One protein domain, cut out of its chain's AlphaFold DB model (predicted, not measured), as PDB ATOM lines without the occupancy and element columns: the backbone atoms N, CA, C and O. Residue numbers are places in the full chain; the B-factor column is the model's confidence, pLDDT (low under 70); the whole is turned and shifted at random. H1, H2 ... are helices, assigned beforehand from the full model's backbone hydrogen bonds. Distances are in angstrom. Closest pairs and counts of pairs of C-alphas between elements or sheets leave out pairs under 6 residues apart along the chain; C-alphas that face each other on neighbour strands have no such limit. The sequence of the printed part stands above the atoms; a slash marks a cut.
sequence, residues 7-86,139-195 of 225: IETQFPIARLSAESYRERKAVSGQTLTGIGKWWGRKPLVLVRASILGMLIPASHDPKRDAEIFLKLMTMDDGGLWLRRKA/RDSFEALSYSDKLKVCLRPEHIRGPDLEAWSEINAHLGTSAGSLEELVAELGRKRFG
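AT A GLANCE: This is residues 7 to 86 and 139 to 195 of the 225 residues of the protein "DUF1156 domain-containing protein" of Vulgatibacter incomptus (UniProt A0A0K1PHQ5). Two uneven layers of helices make this domain: H1, H2 and H8 stand side by side in a staggered row, and H6, H4, H3 and H7 make a looser second layer over it. The tiny H5 sits beyond H4, on the side of the second layer away from the row, and the long loop of residues 26 to 43 lies at one end. The printed part has 137 residues with eight named helices, H1 to H8 in chain order, and no named strand: the class is all helix. It is compact, with a radius of gyration of the C-alphas of 15.3 A, and spans 41 by 40 by 25 A.

IN THESE COORDINATES: Find C-alpha 13 at (74.330, 43.072, -166.692); from there H1 runs 18.0 A to residue 25. Next come H2, residues 44 to 55, which starts at C-alpha 44 at (65.713, 40.851, -178.433) and is 16.8 A long, H3, residues 62 to 72, 15.2 A, and the short H4, residues 77 to 82. After the cut look for H5, residues 139 to 143, and H6, residues 147 to 153. H7, residues 165 to 175, is 15.1 A long, and H8, residues 182 to 194, runs 17.4 A to C-alpha 194 at (86.770, 40.753, -189.968).

HOW THE PARTS SIT: Start at H1 and H2, a helical hairpin: they touch at a shallow tilt of 31 degrees, opposite ways, with the C-alphas of Ser 20 and Val 45 closest at 6.3 A. H1 also touches H6, the same way at a shallow tilt of 31 degrees, closest at Ala 18 and Ser 148, whose C-alphas are 6.7 A apart. At residues 52 to 55 alone, H2 touches H8, the same way at a shallow tilt of 32 degrees; the C-alphas of Leu 55 and Leu 189 are closest, at 6.1 A. H2 and H3 are close but not clearly touching, with the C-alphas of Gly 53 and Phe 69 closest at 7.9 A. H3 touches H7 at a steep tilt of 40 degrees, opposite ways, closest at the C-alphas of Ile 68 and Ile 171, 5.7 A. H4 and H5 only just touch, with 3 pairs of C-alphas within 8 A, the closest those of Asp 77 and Glu 143 at 7.5 A. H7 and H8 are near each other; H1 and H8 are apart. In H1, H2, H3, H4, H5, H7 and H8 every O i to N i+4 pair is within hydrogen-bond range; in H6 it is 1 of 3, beside 3 of 4 O i to N i+3 pairs.

THE WHOLE: The farthest C-alphas, those of Ser 141 and Gly 195, are 46.5 A apart. Residues 87 to 138 are not printed, and C-alphas 86 and 139 stand 13.2 A apart across the cut. The links H1 to H2 and H6 to H7 are long. The mean pLDDT of the printed part is 89.0; look at residues 26 to 40 for values under 70.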
ATOM      1  N   ILE A   7      82.345  43.098-174.727       95.75
ATOM      2  CA  ILE A   7      81.767  42.004-173.924       95.75
ATOM      3  C   ILE A   7      82.802  41.187-173.132       95.75
ATOM      4  O   ILE A   7      82.471  40.620-172.095       95.75
ATOM      5  N   GLU A   8      84.060  41.142-173.583       95.75
ATOM      6  CA  GLU A   8      85.157  40.442-172.893       95.75
ATOM      7  C   GLU A   8      85.744  41.248-171.725       95.75
ATOM      8  O   GLU A   8      86.541  40.723-170.946       95.75
ATOM      9  N   THR A   9      85.397  42.530-171.617       95.19
ATOM     10  CA  THR A   9      85.927  43.444-170.593       95.19
ATOM     11  C   THR A   9      84.834  44.028-169.708       95.19
ATOM     12  O   THR A   9      85.059  44.250-168.521       95.19
ATOM     13  N   GLN A  10      83.655  44.276-170.274       94.50
ATOM     14  CA  GLN A  10      82.538  44.968-169.654       94.50
ATOM     15  C   GLN A  10      81.214  44.504-170.265       94.50
ATOM     16  O   GLN A  10      81.104  44.247-171.461       94.50
ATOM     17  N   PHE A  11      80.161  44.444-169.455       94.56
ATOM     18  CA  PHE A  11      78.808  44.230-169.960       94.56
ATOM     19  C   PHE A  11      77.791  44.740-168.929       94.56
ATOM     20  O   PHE A  11      77.906  44.386-167.754       94.56
ATOM     21  N   PRO A  12      76.797  45.572-169.301       95.12
ATOM     22  CA  PRO A  12      75.889  46.197-168.334       95.12
ATOM     23  C   PRO A  12      74.789  45.227-167.865       95.12
ATOM     24  O   PRO A  12      73.604  45.402-168.157       95.12
ATOM     25  N   ILE A  13      75.183  44.200-167.107       94.94
ATOM     26  CA  ILE A  13      74.330  43.072-166.692       94.94
ATOM     27  C   ILE A  13      73.054  43.550-165.990       94.94
ATOM     28  O   ILE A  13      71.974  43.048-166.299       94.94
ATOM     29  N   ALA A  14      73.145  44.537-165.094       94.38
ATOM     30  CA  ALA A  14      71.993  45.030-164.337       94.38
ATOM     31  C   ALA A  14      70.913  45.654-165.244       94.38
ATOM     32  O   ALA A  14      69.742  45.276-165.165       94.38
ATOM     33  N   ARG A  15      71.303  46.557-166.157       95.25
ATOM     34  CA  ARG A  15      70.367  47.207-167.096       95.25
ATOM     35  C   ARG A  15      69.794  46.206-168.098       95.25
ATOM     36  O   ARG A  15      68.585  46.190-168.322       95.25
ATOM     37  N   LEU A  16      70.636  45.318-168.634       94.88
ATOM     38  CA  LEU A  16      70.206  44.273-169.567       94.88
ATOM     39  C   LEU A  16      69.239  43.280-168.923       94.88
ATOM     40  O   LEU A  16      68.269  42.874-169.563       94.88
ATOM     41  N   SER A  17      69.464  42.924-167.657       93.62
ATOM     42  CA  SER A  17      68.558  42.065-166.892       93.62
ATOM     43  C   SER A  17      67.191  42.717-166.713       93.62
ATOM     44  O   SER A  17      66.175  42.072-166.967       93.62
ATOM     45  N   ALA A  18      67.148  44.004-166.353       94.12
ATOM     46  CA  ALA A  18      65.896  44.742-166.188       94.12
ATOM     47  C   ALA A  18      65.095  44.843-167.503       94.12
ATOM     48  O   ALA A  18      63.893  44.570-167.525       94.12
ATOM     49  N   GLU A  19      65.760  45.169-168.613       94.00
ATOM     50  CA  GLU A  19      65.128  45.269-169.939       94.00
ATOM     51  C   GLU A  19      64.656  43.899-170.451       94.00
ATOM     52  O   GLU A  19      63.536  43.761-170.943       94.00
ATOM     53  N   SER A  20      65.465  42.852-170.257       90.88
ATOM     54  CA  SER A  20      65.111  41.476-170.637       90.88
ATOM     55  C   SER A  20      63.933  40.941-169.822       90.88
ATOM     56  O   SER A  20      63.037  40.292-170.366       90.88
ATOM     57  N   TYR A  21      63.909  41.222-168.514       89.50
ATOM     58  CA  TYR A  21      62.798  40.866-167.634       89.50
ATOM     59  C   TYR A  21      61.502  41.525-168.105       89.50
ATOM     60  O   TYR A  21      60.472  40.861-168.247       89.50
ATOM     61  N   ARG A  22      61.572  42.818-168.427       87.38
ATOM     62  CA  ARG A  22      60.443  43.574-168.961       87.38
ATOM     63  C   ARG A  22      59.918  42.997-170.274       87.38
ATOM     64  O   ARG A  22      58.708  42.853-170.425       87.38
ATOM     65  N   GLU A  23      60.799  42.647-171.208       84.88
ATOM     66  CA  GLU A  23      60.397  42.021-172.472       84.88
ATOM     67  C   GLU A  23      59.676  40.684-172.238       84.88
ATOM     68  O   GLU A  23      58.665  40.391-172.881       84.88
ATOM     69  N   ARG A  24      60.152  39.872-171.288       81.31
ATOM     70  CA  ARG A  24      59.519  38.589-170.949       81.31
ATOM     71  C   ARG A  24      58.154  38.763-170.289       81.31
ATOM     72  O   ARG A  24      57.225  38.035-170.631       81.31
ATOM     73  N   LYS A  25      58.000  39.741-169.396       80.38
ATOM     74  CA  LYS A  25      56.741  39.997-168.677       80.38
ATOM     75  C   LYS A  25      55.656  40.674-169.515       80.38
ATOM     76  O   LYS A  25      54.531  40.748-169.044       80.38
ATOM     77  N   ALA A  26      55.956  41.124-170.734       64.88
ATOM     78  CA  ALA A  26      55.013  41.879-171.559       64.88
ATOM     79  C   ALA A  26      53.811  41.073-172.100       64.88
ATOM     80  O   ALA A  26      52.931  41.694-172.673       64.88
ATOM     81  N   VAL A  27      53.759  39.740-171.931       67.56
ATOM     82  CA  VAL A  27      52.687  38.832-172.413       67.56
ATOM     83  C   VAL A  27      52.199  39.182-173.834       67.56
ATOM     84  O   VAL A  27      52.904  38.847-174.784       67.56
ATOM     85  N   SER A  28      51.059  39.870-173.984       53.47
ATOM     86  CA  SER A  28      50.470  40.308-175.260       53.47
ATOM     87  C   SER A  28      51.266  41.418-175.956       53.47
ATOM     88  O   SER A  28      51.321  41.480-177.175       53.47
ATOM     89  N   GLY A  29      51.968  42.260-175.200       56.50
ATOM     90  CA  GLY A  29      52.835  43.315-175.720       56.50
ATOM     91  C   GLY A  29      54.210  42.822-176.177       56.50
ATOM     92  O   GLY A  29      55.102  43.641-176.425       56.50
ATOM     93  N   GLN A  30      54.447  41.510-176.230       60.47
ATOM     94  CA  GLN A  30      55.651  40.954-176.847       60.47
ATOM     95  C   GLN A  30      55.580  41.172-178.359       60.47
ATOM     96  O   GLN A  30      54.565  40.898-178.978       60.47
ATOM     97  N   THR A  31      56.676  41.606-178.982       58.69
ATOM     98  CA  THR A  31      56.712  41.898-180.432       58.69
ATOM     99  C   THR A  31      56.398  40.667-181.313       58.69
ATOM    100  O   THR A  31      56.292  40.795-182.524       58.69
ATOM    101  N   LEU A  32      56.298  39.466-180.730       57.91
ATOM    102  CA  LEU A  32      56.147  38.181-181.419       57.91
ATOM    103  C   LEU A  32      55.252  37.220-180.626       57.91
ATOM    104  O   LEU A  32      55.654  36.103-180.284       57.91
ATOM    105  N   THR A  33      54.050  37.662-180.281       50.75
ATOM    106  CA  THR A  33      53.009  36.804-179.711       50.75
ATOM    107  C   THR A  33      52.611  35.727-180.723       50.75
ATOM    108  O   THR A  33      51.794  35.970-181.600       50.75
ATOM    109  N   GLY A  34      53.214  34.537-180.642       52.34
ATOM    110  CA  GLY A  34      52.747  33.376-181.410       52.34
ATOM    111  C   GLY A  34      53.816  32.409-181.905       52.34
ATOM    112  O   GLY A  34      53.473  31.285-182.260       52.34
ATOM    113  N   ILE A  35      55.105  32.778-181.898       51.31
ATOM    114  CA  ILE A  35      56.156  31.910-182.452       51.31
ATOM    115  C   ILE A  35      57.093  31.393-181.353       51.31
ATOM    116  O   ILE A  35      58.184  31.914-181.128       51.31
ATOM    117  N   GLY A  36      56.646  30.339-180.666       53.97
ATOM    118  CA  GLY A  36      57.452  29.552-179.725       53.97
ATOM    119  C   GLY A  36      57.058  29.691-178.251       53.97
ATOM    120  O   GLY A  36      56.475  30.681-177.815       53.97
ATOM    121  N   LYS A  37      57.380  28.660-177.460       56.59
ATOM    122  CA  LYS A  37      57.100  28.616-176.016       56.59
ATOM    123  C   LYS A  37      58.074  29.517-175.238       56.59
ATOM    124  O   LYS A  37      59.227  29.692-175.635       56.59
ATOM    125  N   TRP A  38      57.626  30.072-174.108       52.62
ATOM    126  CA  TRP A  38      58.311  31.139-173.354       52.62
ATOM    127  C   TRP A  38      59.740  30.813-172.866       52.62
ATOM    128  O   TRP A  38      60.515  31.734-172.614       52.62
ATOM    129  N   TRP A  39      60.121  29.536-172.771       57.25
ATOM    130  CA  TRP A  39      61.474  29.106-172.388       57.25
ATOM    131  C   TRP A  39      62.491  29.096-173.539       57.25
ATOM    132  O   TRP A  39      63.690  29.133-173.278       57.25
ATOM    133  N   GLY A  40      62.045  29.071-174.800       60.44
ATOM    134  CA  GLY A  40      62.927  29.043-175.976       60.44
ATOM    135  C   GLY A  40      63.255  30.423-176.555       60.44
ATOM    136  O   GLY A  40      64.112  30.536-177.428       60.44
ATOM    137  N   ARG A  41      62.583  31.486-176.089       70.00
ATOM    138  CA  ARG A  41      62.705  32.833-176.666       70.00
ATOM    139  C   ARG A  41      63.850  33.621-176.025       70.00
ATOM    140  O   ARG A  41      63.872  33.870-174.812       70.00
ATOM    141  N   LYS A  42      64.785  34.057-176.868       77.31
ATOM    142  CA  LYS A  42      65.875  34.962-176.490       77.31
ATOM    143  C   LYS A  42      65.346  36.404-176.478       77.31
ATOM    144  O   LYS A  42      64.750  36.806-177.477       77.31
ATOM    145  N   PRO A  43      65.528  37.173-175.386       84.06
ATOM    146  CA  PRO A  43      65.167  38.588-175.370       84.06
ATOM    147  C   PRO A  43      65.895  39.345-176.485       84.06
ATOM    148  O   PRO A  43      67.120  39.249-176.596       84.06
ATOM    149  N   LEU A  44      65.160  40.094-177.305       85.38
ATOM    150  CA  LEU A  44      65.713  40.851-178.433       85.38
ATOM    151  C   LEU A  44      66.745  41.875-177.964       85.38
ATOM    152  O   LEU A  44      67.785  42.049-178.602       85.38
ATOM    153  N   VAL A  45      66.487  42.503-176.817       90.19
ATOM    154  CA  VAL A  45      67.420  43.451-176.205       90.19
ATOM    155  C   VAL A  45      68.756  42.793-175.848       90.19
ATOM    156  O   VAL A  45      69.812  43.380-176.078       90.19
ATOM    157  N   LEU A  46      68.725  41.553-175.351       91.00
ATOM    158  CA  LEU A  46      69.929  40.807-174.996       91.00
ATOM    159  C   LEU A  46      70.697  40.378-176.246       91.00
ATOM    160  O   LEU A  46      71.909  40.545-176.297       91.00
ATOM    161  N   VAL A  47      70.000  39.882-177.272       89.00
ATOM    162  CA  VAL A  47      70.626  39.501-178.550       89.00
ATOM    163  C   VAL A  47      71.344  40.696-179.179       89.00
ATOM    164  O   VAL A  47      72.512  40.582-179.551       89.00
ATOM    165  N   ARG A  48      70.681  41.859-179.242       91.06
ATOM    166  CA  ARG A  48      71.283  43.103-179.744       91.06
ATOM    167  C   ARG A  48      72.531  43.476-178.943       91.06
ATOM    168  O   ARG A  48      73.575  43.738-179.537       91.06
ATOM    169  N   ALA A  49      72.440  43.441-177.613       94.94
ATOM    170  CA  ALA A  49      73.561  43.736-176.729       94.94
ATOM    171  C   ALA A  49      74.744  42.781-176.944       94.94
ATOM    172  O   ALA A  49      75.884  43.232-176.995       94.94
ATOM    173  N   SER A  50      74.490  41.480-177.117       93.75
ATOM    174  CA  SER A  50      75.532  40.487-177.390       93.75
ATOM    175  C   SER A  50      76.241  40.751-178.718       93.75
ATOM    176  O   SER A  50      77.468  40.736-178.758       93.75
ATOM    177  N   ILE A  51      75.497  41.027-179.796       92.00
ATOM    178  CA  ILE A  51      76.084  41.316-181.116       92.00
ATOM    179  C   ILE A  51      76.970  42.559-181.042       92.00
ATOM    180  O   ILE A  51      78.133  42.508-181.437       92.00
ATOM    181  N   LEU A  52      76.445  43.656-180.493       94.69
ATOM    182  CA  LEU A  52      77.209  44.895-180.346       94.69
ATOM    183  C   LEU A  52      78.420  44.694-179.431       94.69
ATOM    184  O   LEU A  52      79.517  45.128-179.767       94.69
ATOM    185  N   GLY A  53      78.256  43.963-178.329       95.44
ATOM    186  CA  GLY A  53      79.331  43.672-177.386       95.44
ATOM    187  C   GLY A  53      80.485  42.875-178.000       95.44
ATOM    188  O   GLY A  53      81.631  43.098-177.620       95.44
ATOM    189  N   MET A  54      80.206  41.993-178.968       94.31
ATOM    190  CA  MET A  54      81.220  41.237-179.720       94.31
ATOM    191  C   MET A  54      81.885  42.045-180.848       94.31
ATOM    192  O   MET A  54      82.952  41.660-181.332       94.31
ATOM    193  N   LEU A  55      81.260  43.130-181.312       93.75
ATOM    194  CA  LEU A  55      81.765  43.947-182.422       93.75
ATOM    195  C   LEU A  55      82.528  45.183-181.950       93.75
ATOM    196  O   LEU A  55      83.523  45.557-182.575       93.75
ATOM    197  N   ILE A  56      82.084  45.807-180.860       95.12
ATOM    198  CA  ILE A  56      82.701  47.015-180.315       95.12
ATOM    199  C   ILE A  56      84.085  46.659-179.748       95.12
ATOM    200  O   ILE A  56      84.189  45.756-178.907       95.12
ATOM    201  N   PRO A  57      85.166  47.323-180.199       94.38
ATOM    202  CA  PRO A  57      86.492  47.119-179.632       94.38
ATOM    203  C   PRO A  57      86.541  47.664-178.201       94.38
ATOM    204  O   PRO A  57      86.035  48.751-177.945       94.38
ATOM    205  N   ALA A  58      87.182  46.934-177.287       95.62
ATOM    206  CA  ALA A  58      87.520  47.487-175.980       95.62
ATOM    207  C   ALA A  58      88.673  48.483-176.151       95.62
ATOM    208  O   ALA A  58      89.741  48.122-176.665       95.62
ATOM    209  N   SER A  59      88.443  49.734-175.764       93.75
ATOM    210  CA  SER A  59      89.424  50.809-175.828       93.75
ATOM    211  C   SER A  59      90.247  50.891-174.536       93.75
ATOM    212  O   SER A  59      90.163  50.040-173.648       93.75
ATOM    213  N   HIS A  60      91.095  51.915-174.446       93.31
ATOM    214  CA  HIS A  60      91.828  52.237-173.223       93.31
ATOM    215  C   HIS A  60      91.009  53.088-172.240       93.31
ATOM    216  O   HIS A  60      91.492  53.356-171.142       93.31
ATOM    217  N   ASP A  61      89.779  53.468-172.603       95.75
ATOM    218  CA  ASP A  61      88.831  54.166-171.737       95.75
ATOM    219  C   ASP A  61      87.563  53.316-171.525       95.75
ATOM    220  O   ASP A  61      86.561  53.463-172.236       95.75
ATOM    221  N   PRO A  62      87.579  52.416-170.522       95.75
ATOM    222  CA  PRO A  62      86.441  51.565-170.213       95.75
ATOM    223  C   PRO A  62      85.163  52.344-169.886       95.75
ATOM    224  O   PRO A  62      84.069  51.895-170.230       95.75
ATOM    225  N   LYS A  63      85.285  53.508-169.233       97.06
ATOM    226  CA  LYS A  63      84.123  54.321-168.859       97.06
ATOM    227  C   LYS A  63      83.438  54.848-170.110       97.06
ATOM    228  O   LYS A  63      82.227  54.679-170.252       97.06
ATOM    229  N   ARG A  64      84.220  55.395-171.043       97.38
ATOM    230  CA  ARG A  64      83.680  55.893-172.305       97.38
ATOM    231  C   ARG A  64      83.082  54.776-173.152       97.38
ATOM    232  O   ARG A  64      81.992  54.950-173.689       97.38
ATOM    233  N   ASP A  65      83.719  53.606-173.206       97.25
ATOM    234  CA  ASP A  65      83.150  52.439-173.890       97.25
ATOM    235  C   ASP A  65      81.761  52.074-173.342       97.25
ATOM    236  O   ASP A  65      80.838  51.796-174.111       97.25
ATOM    237  N   ALA A  66      81.595  52.094-172.015       97.12
ATOM    238  CA  ALA A  66      80.325  51.786-171.369       97.12
ATOM    239  C   ALA A  66      79.250  52.840-171.672       97.12
ATOM    240  O   ALA A  66      78.112  52.477-171.970       97.12
ATOM    241  N   GLU A  67      79.597  54.129-171.649       97.81
ATOM    242  CA  GLU A  67      78.691  55.219-172.033       97.81
ATOM    243  C   GLU A  67      78.207  55.074-173.480       97.81
ATOM    244  O   GLU A  67      77.004  55.131-173.742       97.81
ATOM    245  N   ILE A  68      79.129  54.825-174.414       97.94
ATOM    246  CA  ILE A  68      78.816  54.645-175.835       97.94
ATOM    247  C   ILE A  68      77.962  53.401-176.061       97.94
ATOM    248  O   ILE A  68      76.984  53.451-176.811       97.94
ATOM    249  N   PHE A  69      78.265  52.297-175.377       98.00
ATOM    250  CA  PHE A  69      77.440  51.096-175.434       98.00
ATOM    251  C   PHE A  69      76.009  51.363-174.946       98.00
ATOM    252  O   PHE A  69      75.041  50.901-175.552       98.00
ATOM    253  N   LEU A  70      75.850  52.130-173.864       97.75
ATOM    254  CA  LEU A  70      74.537  52.476-173.322       97.75
ATOM    255  C   LEU A  70      73.761  53.418-174.247       97.75
ATOM    256  O   LEU A  70      72.572  53.169-174.446       97.75
ATOM    257  N   LYS A  71      74.422  54.406-174.867       97.75
ATOM    258  CA  LYS A  71      73.830  55.255-175.918       97.75
ATOM    259  C   LYS A  71      73.340  54.419-177.096       97.75
ATOM    260  O   LYS A  71      72.183  54.529-177.485       97.75
ATOM    261  N   LEU A  72      74.170  53.500-177.597       97.00
ATOM    262  CA  LEU A  72      73.809  52.571-178.677       97.00
ATOM    263  C   LEU A  72      72.584  51.718-178.354       97.00
ATOM    264  O   LEU A  72      71.725  51.484-179.203       97.00
ATOM    265  N   MET A  73      72.498  51.257-177.108       96.75
ATOM    266  CA  MET A  73      71.362  50.486-176.621       96.75
ATOM    267  C   MET A  73      70.168  51.362-176.223       96.75
ATOM    268  O   MET A  73      69.131  50.813-175.846       96.75
ATOM    269  N   THR A  74      70.270  52.693-176.318       96.81
ATOM    270  CA  THR A  74      69.280  53.678-175.840       96.81
ATOM    271  C   THR A  74      68.890  53.452-174.375       96.81
ATOM    272  O   THR A  74      67.725  53.541-173.985       96.81
ATOM    273  N   MET A  75      69.876  53.057-173.572       96.75
ATOM    274  CA  MET A  75      69.768  52.750-172.144       96.75
ATOM    275  C   MET A  75      70.424  53.818-171.268       96.75
ATOM    276  O   MET A  75      70.437  53.662-170.048       96.75
ATOM    277  N   ASP A  76      71.021  54.848-171.858       95.94
ATOM    278  CA  ASP A  76      71.456  56.072-171.192       95.94
ATOM    279  C   ASP A  76      70.256  56.983-170.867       95.94
ATOM    280  O   ASP A  76      69.133  56.720-171.299       95.94
ATOM    281  N   ASP A  77      70.468  58.048-170.093       94.56
ATOM    282  CA  ASP A  77      69.370  58.939-169.695       94.56
ATOM    283  C   ASP A  77      68.722  59.652-170.892       94.56
ATOM    284  O   ASP A  77      67.495  59.773-170.931       94.56
ATOM    285  N   GLY A  78      69.510  60.033-171.906       93.94
ATOM    286  CA  GLY A  78      69.000  60.596-173.158       93.94
ATOM    287  C   GLY A  78      68.166  59.579-173.935       93.94
ATOM    288  O   GLY A  78      67.020  59.858-174.297       93.94
ATOM    289  N   GLY A  79      68.680  58.358-174.096       94.81
ATOM    290  CA  GLY A  79      67.955  57.252-174.720       94.81
ATOM    291  C   GLY A  79      66.649  56.891-174.003       94.81
ATOM    292  O   GLY A  79      65.616  56.711-174.648       94.81
ATOM    293  N   LEU A  80      66.642  56.832-172.669       95.00
ATOM    294  CA  LEU A  80      65.422  56.600-171.887       95.00
ATOM    295  C   LEU A  80      64.416  57.738-172.058       95.00
ATOM    296  O   LEU A  80      63.227  57.481-172.243       95.00
ATOM    297  N   TRP A  81      64.887  58.986-172.038       93.31
ATOM    298  CA  TRP A  81      64.040  60.149-172.274       93.31
ATOM    299  C   TRP A  81      63.416  60.110-173.669       93.31
ATOM    300  O   TRP A  81      62.214  60.332-173.792       93.31
ATOM    301  N   LEU A  82      64.182  59.761-174.706       91.50
ATOM    302  CA  LEU A  82      63.692  59.574-176.077       91.50
ATOM    303  C   LEU A  82      62.622  58.475-176.158       91.50
ATOM    304  O   LEU A  82      61.652  58.589-176.903       91.50
ATOM    305  N   ARG A  83      62.780  57.415-175.363       91.75
ATOM    306  CA  ARG A  83      61.871  56.264-175.333       91.75
ATOM    307  C   ARG A  83      60.603  56.502-174.527       91.75
ATOM    308  O   ARG A  83      59.759  55.612-174.518       91.75
ATOM    309  N   ARG A  84      60.434  57.615-173.814       91.75
ATOM    310  CA  ARG A  84      59.259  57.822-172.952       91.75
ATOM    311  C   ARG A  84      57.947  57.645-173.740       91.75
ATOM    312  O   ARG A  84      57.803  58.112-174.869       91.75
ATOM    313  N   LYS A  85      56.977  56.941-173.158       86.25
ATOM    314  CA  LYS A  85      55.677  56.694-173.784       86.25
ATOM    315  C   LYS A  85      54.914  58.006-173.873       86.25
ATOM    316  O   LYS A  85      54.734  58.703-172.876       86.25
ATOM    317  N   ALA A  86      54.435  58.298-175.070       83.31
ATOM    318  CA  ALA A  86      53.503  59.380-175.303       83.31
ATOM    319  C   ALA A  86      52.087  58.798-175.404       83.31
ATOM    320  O   ALA A  86      51.843  57.853-176.170       83.31
ATOM    321  N   ARG A 139      60.715  66.454-167.554       89.19
ATOM    322  CA  ARG A 139      62.067  65.888-167.588       89.19
ATOM    323  C   ARG A 139      62.597  65.611-166.184       89.19
ATOM    324  O   ARG A 139      62.971  64.478-165.908       89.19
ATOM    325  N   ASP A 140      62.491  66.583-165.285       92.12
ATOM    326  CA  ASP A 140      62.972  66.457-163.905       92.12
ATOM    327  C   ASP A 140      62.267  65.320-163.154       92.12
ATOM    328  O   ASP A 140      62.908  64.487-162.512       92.12
ATOM    329  N   SER A 141      60.937  65.223-163.284       92.38
ATOM    330  CA  SER A 141      60.168  64.145-162.653       92.38
ATOM    331  C   SER A 141      60.519  62.774-163.225       92.38
ATOM    332  O   SER A 141      60.512  61.791-162.491       92.38
ATOM    333  N   PHE A 142      60.823  62.690-164.522       93.69
ATOM    334  CA  PHE A 142      61.249  61.447-165.155       93.69
ATOM    335  C   PHE A 142      62.666  61.047-164.735       93.69
ATOM    336  O   PHE A 142      62.913  59.876-164.450       93.69
ATOM    337  N   GLU A 143      63.599  61.995-164.688       93.00
ATOM    338  CA  GLU A 143      64.995  61.745-164.330       93.00
ATOM    339  C   GLU A 143      65.148  61.294-162.873       93.00
ATOM    340  O   GLU A 143      65.985  60.430-162.608       93.00
ATOM    341  N   ALA A 144      64.273  61.768-161.979       94.81
ATOM    342  CA  ALA A 144      64.197  61.345-160.580       94.81
ATOM    343  C   ALA A 144      63.723  59.890-160.375       94.81
ATOM    344  O   ALA A 144      63.891  59.335-159.288       94.81
ATOM    345  N   LEU A 145      63.125  59.251-161.389       94.38
ATOM    346  CA  LEU A 145      62.675  57.862-161.283       94.38
ATOM    347  C   LEU A 145      63.854  56.883-161.238       94.38
ATOM    348  O   LEU A 145      64.877  57.057-161.906       94.38
ATOM    349  N   SER A 146      63.657  55.762-160.539       95.19
ATOM    350  CA  SER A 146      64.564  54.619-160.646       95.19
ATOM    351  C   SER A 146      64.595  54.084-162.083       95.19
ATOM    352  O   SER A 146      63.609  54.190-162.816       95.19
ATOM    353  N   TYR A 147      65.692  53.438-162.497       94.25
ATOM    354  CA  TYR A 147      65.779  52.833-163.835       94.25
ATOM    355  C   TYR A 147      64.600  51.884-164.108       94.25
ATOM    356  O   TYR A 147      63.964  51.965-165.156       94.25
ATOM    357  N   SER A 148      64.247  51.030-163.143       91.38
ATOM    358  CA  SER A 148      63.106  50.112-163.244       91.38
ATOM    359  C   SER A 148      61.763  50.822-163.419       91.38
ATOM    360  O   SER A 148      60.913  50.326-164.160       91.38
ATOM    361  N   ASP A 149      61.565  51.976-162.778       92.62
ATOM    362  CA  ASP A 149      60.334  52.756-162.920       92.62
ATOM    363  C   ASP A 149      60.298  53.516-164.246       92.62
ATOM    364  O   ASP A 149      59.263  53.490-164.917       92.62
ATOM    365  N   LYS A 150      61.437  54.068-164.702       94.56
ATOM    366  CA  LYS A 150      61.578  54.634-166.056       94.56
ATOM    367  C   LYS A 150      61.140  53.612-167.107       94.56
ATOM    368  O   LYS A 150      60.376  53.946-168.012       94.56
ATOM    369  N   LEU A 151      61.523  52.340-166.961       92.69
ATOM    370  CA  LEU A 151      61.117  51.301-167.909       92.69
ATOM    371  C   LEU A 151      59.591  51.132-168.003       92.69
ATOM    372  O   LEU A 151      59.089  50.909-169.100       92.69
ATOM    373  N   LYS A 152      58.813  51.274-166.925       89.12
ATOM    374  CA  LYS A 152      57.339  51.124-166.985       89.12
ATOM    375  C   LYS A 152      56.697  52.140-167.939       89.12
ATOM    376  O   LYS A 152      55.752  51.813-168.668       89.12
ATOM    377  N   VAL A 153      57.276  53.338-167.985       89.50
ATOM    378  CA  VAL A 153      56.804  54.487-168.765       89.50
ATOM    379  C   VAL A 153      57.593  54.722-170.057       89.50
ATOM    380  O   VAL A 153      57.317  55.692-170.746       89.50
ATOM    381  N   CYS A 154      58.528  53.847-170.439       91.44
ATOM    382  CA  CYS A 154      59.265  53.932-171.709       91.44
ATOM    383  C   CYS A 154      58.782  52.899-172.726       91.44
ATOM    384  O   CYS A 154      58.218  51.881-172.360       91.44
ATOM    385  N   LEU A 155      59.045  53.083-174.007       89.62
ATOM    386  CA  LEU A 155      59.038  52.040-175.026       89.62
ATOM    387  C   LEU A 155      60.265  51.133-174.840       89.62
ATOM    388  O   LEU A 155      61.209  51.466-174.111       89.62
ATOM    389  N   ARG A 156      60.249  49.945-175.445       88.50
ATOM    390  CA  ARG A 156      61.427  49.064-175.445       88.50
ATOM    391  C   ARG A 156      62.443  49.533-176.500       88.50
ATOM    392  O   ARG A 156      62.027  50.177-177.466       88.50
ATOM    393  N   PRO A 157      63.747  49.241-176.351       89.69
ATOM    394  CA  PRO A 157      64.766  49.708-177.296       89.69
ATOM    395  C   PRO A 157      64.517  49.266-178.746       89.69
ATOM    396  O   PRO A 157      64.958  49.911-179.690       89.69
ATOM    397  N   GLU A 158      63.845  48.136-178.960       83.38
ATOM    398  CA  GLU A 158      63.518  47.600-180.286       83.38
ATOM    399  C   GLU A 158      62.241  48.177-180.916       83.38
ATOM    400  O   GLU A 158      61.906  47.812-182.048       83.38
ATOM    401  N   HIS A 159      61.519  49.027-180.183       83.25
ATOM    402  CA  HIS A 159      60.318  49.739-180.642       83.25
ATOM    403  C   HIS A 159      60.602  51.165-181.107       83.25
ATOM    404  O   HIS A 159      59.701  51.834-181.598       83.25
ATOM    405  N   ILE A 160      61.840  51.623-180.956       85.81
ATOM    406  CA  ILE A 160      62.308  52.901-181.481       85.81
ATOM    407  C   ILE A 160      63.353  52.660-182.570       85.81
ATOM    408  O   ILE A 160      63.942  51.581-182.654       85.81
ATOM    409  N   ARG A 161      63.588  53.678-183.404       84.94
ATOM    410  CA  ARG A 161      64.552  53.603-184.512       84.94
ATOM    411  C   ARG A 161      65.995  53.429-184.025       84.94
ATOM    412  O   ARG A 161      66.784  52.785-184.704       84.94
ATOM    413  N   GLY A 162      66.324  53.965-182.851       90.06
ATOM    414  CA  GLY A 162      67.662  53.908-182.270       90.06
ATOM    415  C   GLY A 162      68.038  55.224-181.585       90.06
ATOM    416  O   GLY A 162      67.137  55.991-181.236       90.06
ATOM    417  N   PRO A 163      69.344  55.471-181.386       95.38
ATOM    418  CA  PRO A 163      69.857  56.726-180.840       95.38
ATOM    419  C   PRO A 163      69.460  57.940-181.694       95.38
ATOM    420  O   PRO A 163      69.186  57.803-182.890       95.38
ATOM    421  N   ASP A 164      69.441  59.124-181.082       93.44
ATOM    422  CA  ASP A 164      69.263  60.390-181.797       93.44
ATOM    423  C   ASP A 164      70.557  60.841-182.502       93.44
ATOM    424  O   ASP A 164      71.594  60.179-182.436       93.44
ATOM    425  N   LEU A 165      70.485  61.953-183.242       94.62
ATOM    426  CA  LEU A 165      71.600  62.449-184.056       94.62
ATOM    427  C   LEU A 165      72.821  62.847-183.214       94.62
ATOM    428  O   LEU A 165      73.954  62.605-183.631       94.62
ATOM    429  N   GLU A 166      72.598  63.428-182.035       96.00
ATOM    430  CA  GLU A 166      73.670  63.825-181.120       96.00
ATOM    431  C   GLU A 166      74.377  62.589-180.553       96.00
ATOM    432  O   GLU A 166      75.603  62.471-180.640       96.00
ATOM    433  N   ALA A 167      73.605  61.601-180.089       96.81
ATOM    434  CA  ALA A 167      74.140  60.327-179.640       96.81
ATOM    435  C   ALA A 167      74.900  59.607-180.762       96.81
ATOM    436  O   ALA A 167      76.000  59.110-180.518       96.81
ATOM    437  N   TRP A 168      74.378  59.581-181.994       97.56
ATOM    438  CA  TRP A 168      75.086  59.001-183.141       97.56
ATOM    439  C   TRP A 168      76.412  59.694-183.432       97.56
ATOM    440  O   TRP A 168      77.396  59.009-183.704       97.56
ATOM    441  N   SER A 169      76.467  61.025-183.341       97.88
ATOM    442  CA  SER A 169      77.711  61.780-183.513       97.88
ATOM    443  C   SER A 169      78.772  61.348-182.496       97.88
ATOM    444  O   SER A 169      79.909  61.055-182.864       97.88
ATOM    445  N   GLU A 170      78.400  61.225-181.220       98.00
ATOM    446  CA  GLU A 170      79.312  60.760-180.168       98.00
ATOM    447  C   GLU A 170      79.753  59.303-180.346       98.00
ATOM    448  O   GLU A 170      80.931  58.981-180.166       98.00
ATOM    449  N   ILE A 171      78.817  58.421-180.703       98.06
ATOM    450  CA  ILE A 171      79.076  57.004-180.988       98.06
ATOM    451  C   ILE A 171      80.089  56.880-182.125       98.06
ATOM    452  O   ILE A 171      81.085  56.168-181.997       98.06
ATOM    453  N   ASN A 172      79.853  57.593-183.225       98.19
ATOM    454  CA  ASN A 172      80.702  57.565-184.406       98.19
ATOM    455  C   ASN A 172      82.093  58.130-184.132       98.19
ATOM    456  O   ASN A 172      83.079  57.523-184.546       98.19
ATOM    457  N   ALA A 173      82.187  59.223-183.373       97.94
ATOM    458  CA  ALA A 173      83.467  59.780-182.954       97.94
ATOM    459  C   ALA A 173      84.290  58.772-182.131       97.94
ATOM    460  O   ALA A 173      85.484  58.611-182.375       97.94
ATOM    461  N   HIS A 174      83.654  58.047-181.204       97.38
ATOM    462  CA  HIS A 174      84.340  57.068-180.350       97.38
ATOM    463  C   HIS A 174      84.737  55.785-181.089       97.38
ATOM    464  O   HIS A 174      85.833  55.262-180.904       97.38
ATOM    465  N   LEU A 175      83.856  55.266-181.950       96.44
ATOM    466  CA  LEU A 175      84.079  54.019-182.696       96.44
ATOM    467  C   LEU A 175      84.816  54.235-184.033       96.44
ATOM    468  O   LEU A 175      85.170  53.276-184.737       96.44
ATOM    469  N   GLY A 176      85.052  55.498-184.395       96.38
ATOM    470  CA  GLY A 176      85.627  55.938-185.663       96.38
ATOM    471  C   GLY A 176      84.771  55.573-186.878       96.38
ATOM    472  O   GLY A 176      85.332  55.243-187.922       96.38
ATOM    473  N   THR A 177      83.453  55.478-186.723       97.19
ATOM    474  CA  THR A 177      82.480  55.054-187.753       97.19
ATOM    475  C   THR A 177      81.714  56.248-188.326       97.19
ATOM    476  O   THR A 177      81.888  57.373-187.868       97.19
ATOM    477  N   SER A 178      80.868  56.013-189.328       97.19
ATOM    478  CA  SER A 178      79.984  57.020-189.940       97.19
ATOM    479  C   SER A 178      78.519  56.570-190.021       97.19
ATOM    480  O   SER A 178      77.746  57.096-190.817       97.19
ATOM    481  N   ALA A 179      78.135  55.589-189.204       94.94
ATOM    482  CA  ALA A 179      76.840  54.929-189.283       94.94
ATOM    483  C   ALA A 179      75.685  55.826-188.807       94.94
ATOM    484  O   ALA A 179      75.799  56.507-187.787       94.94
ATOM    485  N   GLY A 180      74.551  55.780-189.510       93.25
ATOM    486  CA  GLY A 180      73.279  56.391-189.104       93.25
ATOM    487  C   GLY A 180      72.250  55.383-188.578       93.25
ATOM    488  O   GLY A 180      71.124  55.753-188.239       93.25
ATOM    489  N   SER A 181      72.605  54.097-188.535       93.94
ATOM    490  CA  SER A 181      71.746  53.004-188.079       93.94
ATOM    491  C   SER A 181      72.555  51.882-187.424       93.94
ATOM    492  O   SER A 181      73.771  51.773-187.604       93.94
ATOM    493  N   LEU A 182      71.887  51.023-186.644       92.19
ATOM    494  CA  LEU A 182      72.549  49.878-186.008       92.19
ATOM    495  C   LEU A 182      73.071  48.885-187.056       92.19
ATOM    496  O   LEU A 182      74.115  48.270-186.856       92.19
ATOM    497  N   GLU A 183      72.369  48.746-188.177       90.75
ATOM    498  CA  GLU A 183      72.710  47.865-189.289       90.75
ATOM    499  C   GLU A 183      73.987  48.340-189.994       90.75
ATOM    500  O   GLU A 183      74.915  47.553-190.202       90.75
ATOM    501  N   GLU A 184      74.071  49.639-190.296       94.44
ATOM    502  CA  GLU A 184      75.275  50.263-190.852       94.44
ATOM    503  C   GLU A 184      76.457  50.146-189.892       94.44
ATOM    504  O   GLU A 184      77.558  49.785-190.311       94.44
ATOM    505  N   LEU A 185      76.227  50.358-188.594       96.06
ATOM    506  CA  LEU A 185      77.274  50.231-187.588       96.06
ATOM    507  C   LEU A 185      77.820  48.803-187.520       96.06
ATOM    508  O   LEU A 185      79.033  48.599-187.517       96.06
ATOM    509  N   VAL A 186      76.938  47.801-187.495       94.31
ATOM    510  CA  VAL A 186      77.325  46.382-187.521       94.31
ATOM    511  C   VAL A 186      78.137  46.068-188.779       94.31
ATOM    512  O   VAL A 186      79.151  45.369-188.698       94.31
ATOM    513  N   ALA A 187      77.738  46.607-189.934       93.38
ATOM    514  CA  ALA A 187      78.460  46.443-191.190       93.38
ATOM    515  C   ALA A 187      79.858  47.085-191.152       93.38
ATOM    516  O   ALA A 187      80.838  46.435-191.523       93.38
ATOM    517  N   GLU A 188      79.974  48.333-190.693       96.06
ATOM    518  CA  GLU A 188      81.250  49.047-190.585       96.06
ATOM    519  C   GLU A 188      82.199  48.383-189.580       96.06
ATOM    520  O   GLU A 188      83.349  48.091-189.922       96.06
ATOM    521  N   LEU A 189      81.726  48.084-188.366       94.94
ATOM    522  CA  LEU A 189      82.523  47.400-187.341       94.94
ATOM    523  C   LEU A 189      82.938  46.001-187.799       94.94
ATOM    524  O   LEU A 189      84.078  45.585-187.594       94.94
ATOM    525  N   GLY A 190      82.037  45.292-188.475       92.69
ATOM    526  CA  GLY A 190      82.322  43.998-189.069       92.69
ATOM    527  C   GLY A 190      83.418  44.044-190.122       92.69
ATOM    528  O   GLY A 190      84.367  43.264-190.044       92.69
ATOM    529  N   ARG A 191      83.348  44.995-191.062       94.19
ATOM    530  CA  ARG A 191      84.406  45.201-192.064       94.19
ATOM    531  C   ARG A 191      85.736  45.548-191.404       94.19
ATOM    532  O   ARG A 191      86.746  44.949-191.755       94.19
ATOM    533  N   LYS A 192      85.740  46.442-190.411       92.50
ATOM    534  CA  LYS A 192      86.954  46.808-189.665       92.50
ATOM    535  C   LYS A 192      87.581  45.625-188.930       92.50
ATOM    536  O   LYS A 192      88.802  45.520-188.882       92.50
ATOM    537  N   ARG A 193      86.762  44.754-188.332       89.62
ATOM    538  CA  ARG A 193      87.241  43.648-187.490       89.62
ATOM    539  C   ARG A 193      87.563  42.381-188.280       89.62
ATOM    540  O   ARG A 193      88.548  41.716-187.978       89.62
ATOM    541  N   PHE A 194      86.731  42.035-189.256       90.31
ATOM    542  CA  PHE A 194      86.770  40.753-189.968       90.31
ATOM    543  C   PHE A 194      87.080  40.883-191.463       90.31
ATOM    544  O   PHE A 194      87.148  39.866-192.150       90.31
ATOM    545  N   GLY A 195      87.200  42.103-192.000       92.44
ATOM    546  CA  GLY A 195      87.377  42.346-193.437       92.44
ATOM    547  C   GLY A 195      86.126  42.081-194.284       92.44
ATOM    548  O   GLY A 195      86.182  42.161-195.507       92.44
TER     549      GLY A 195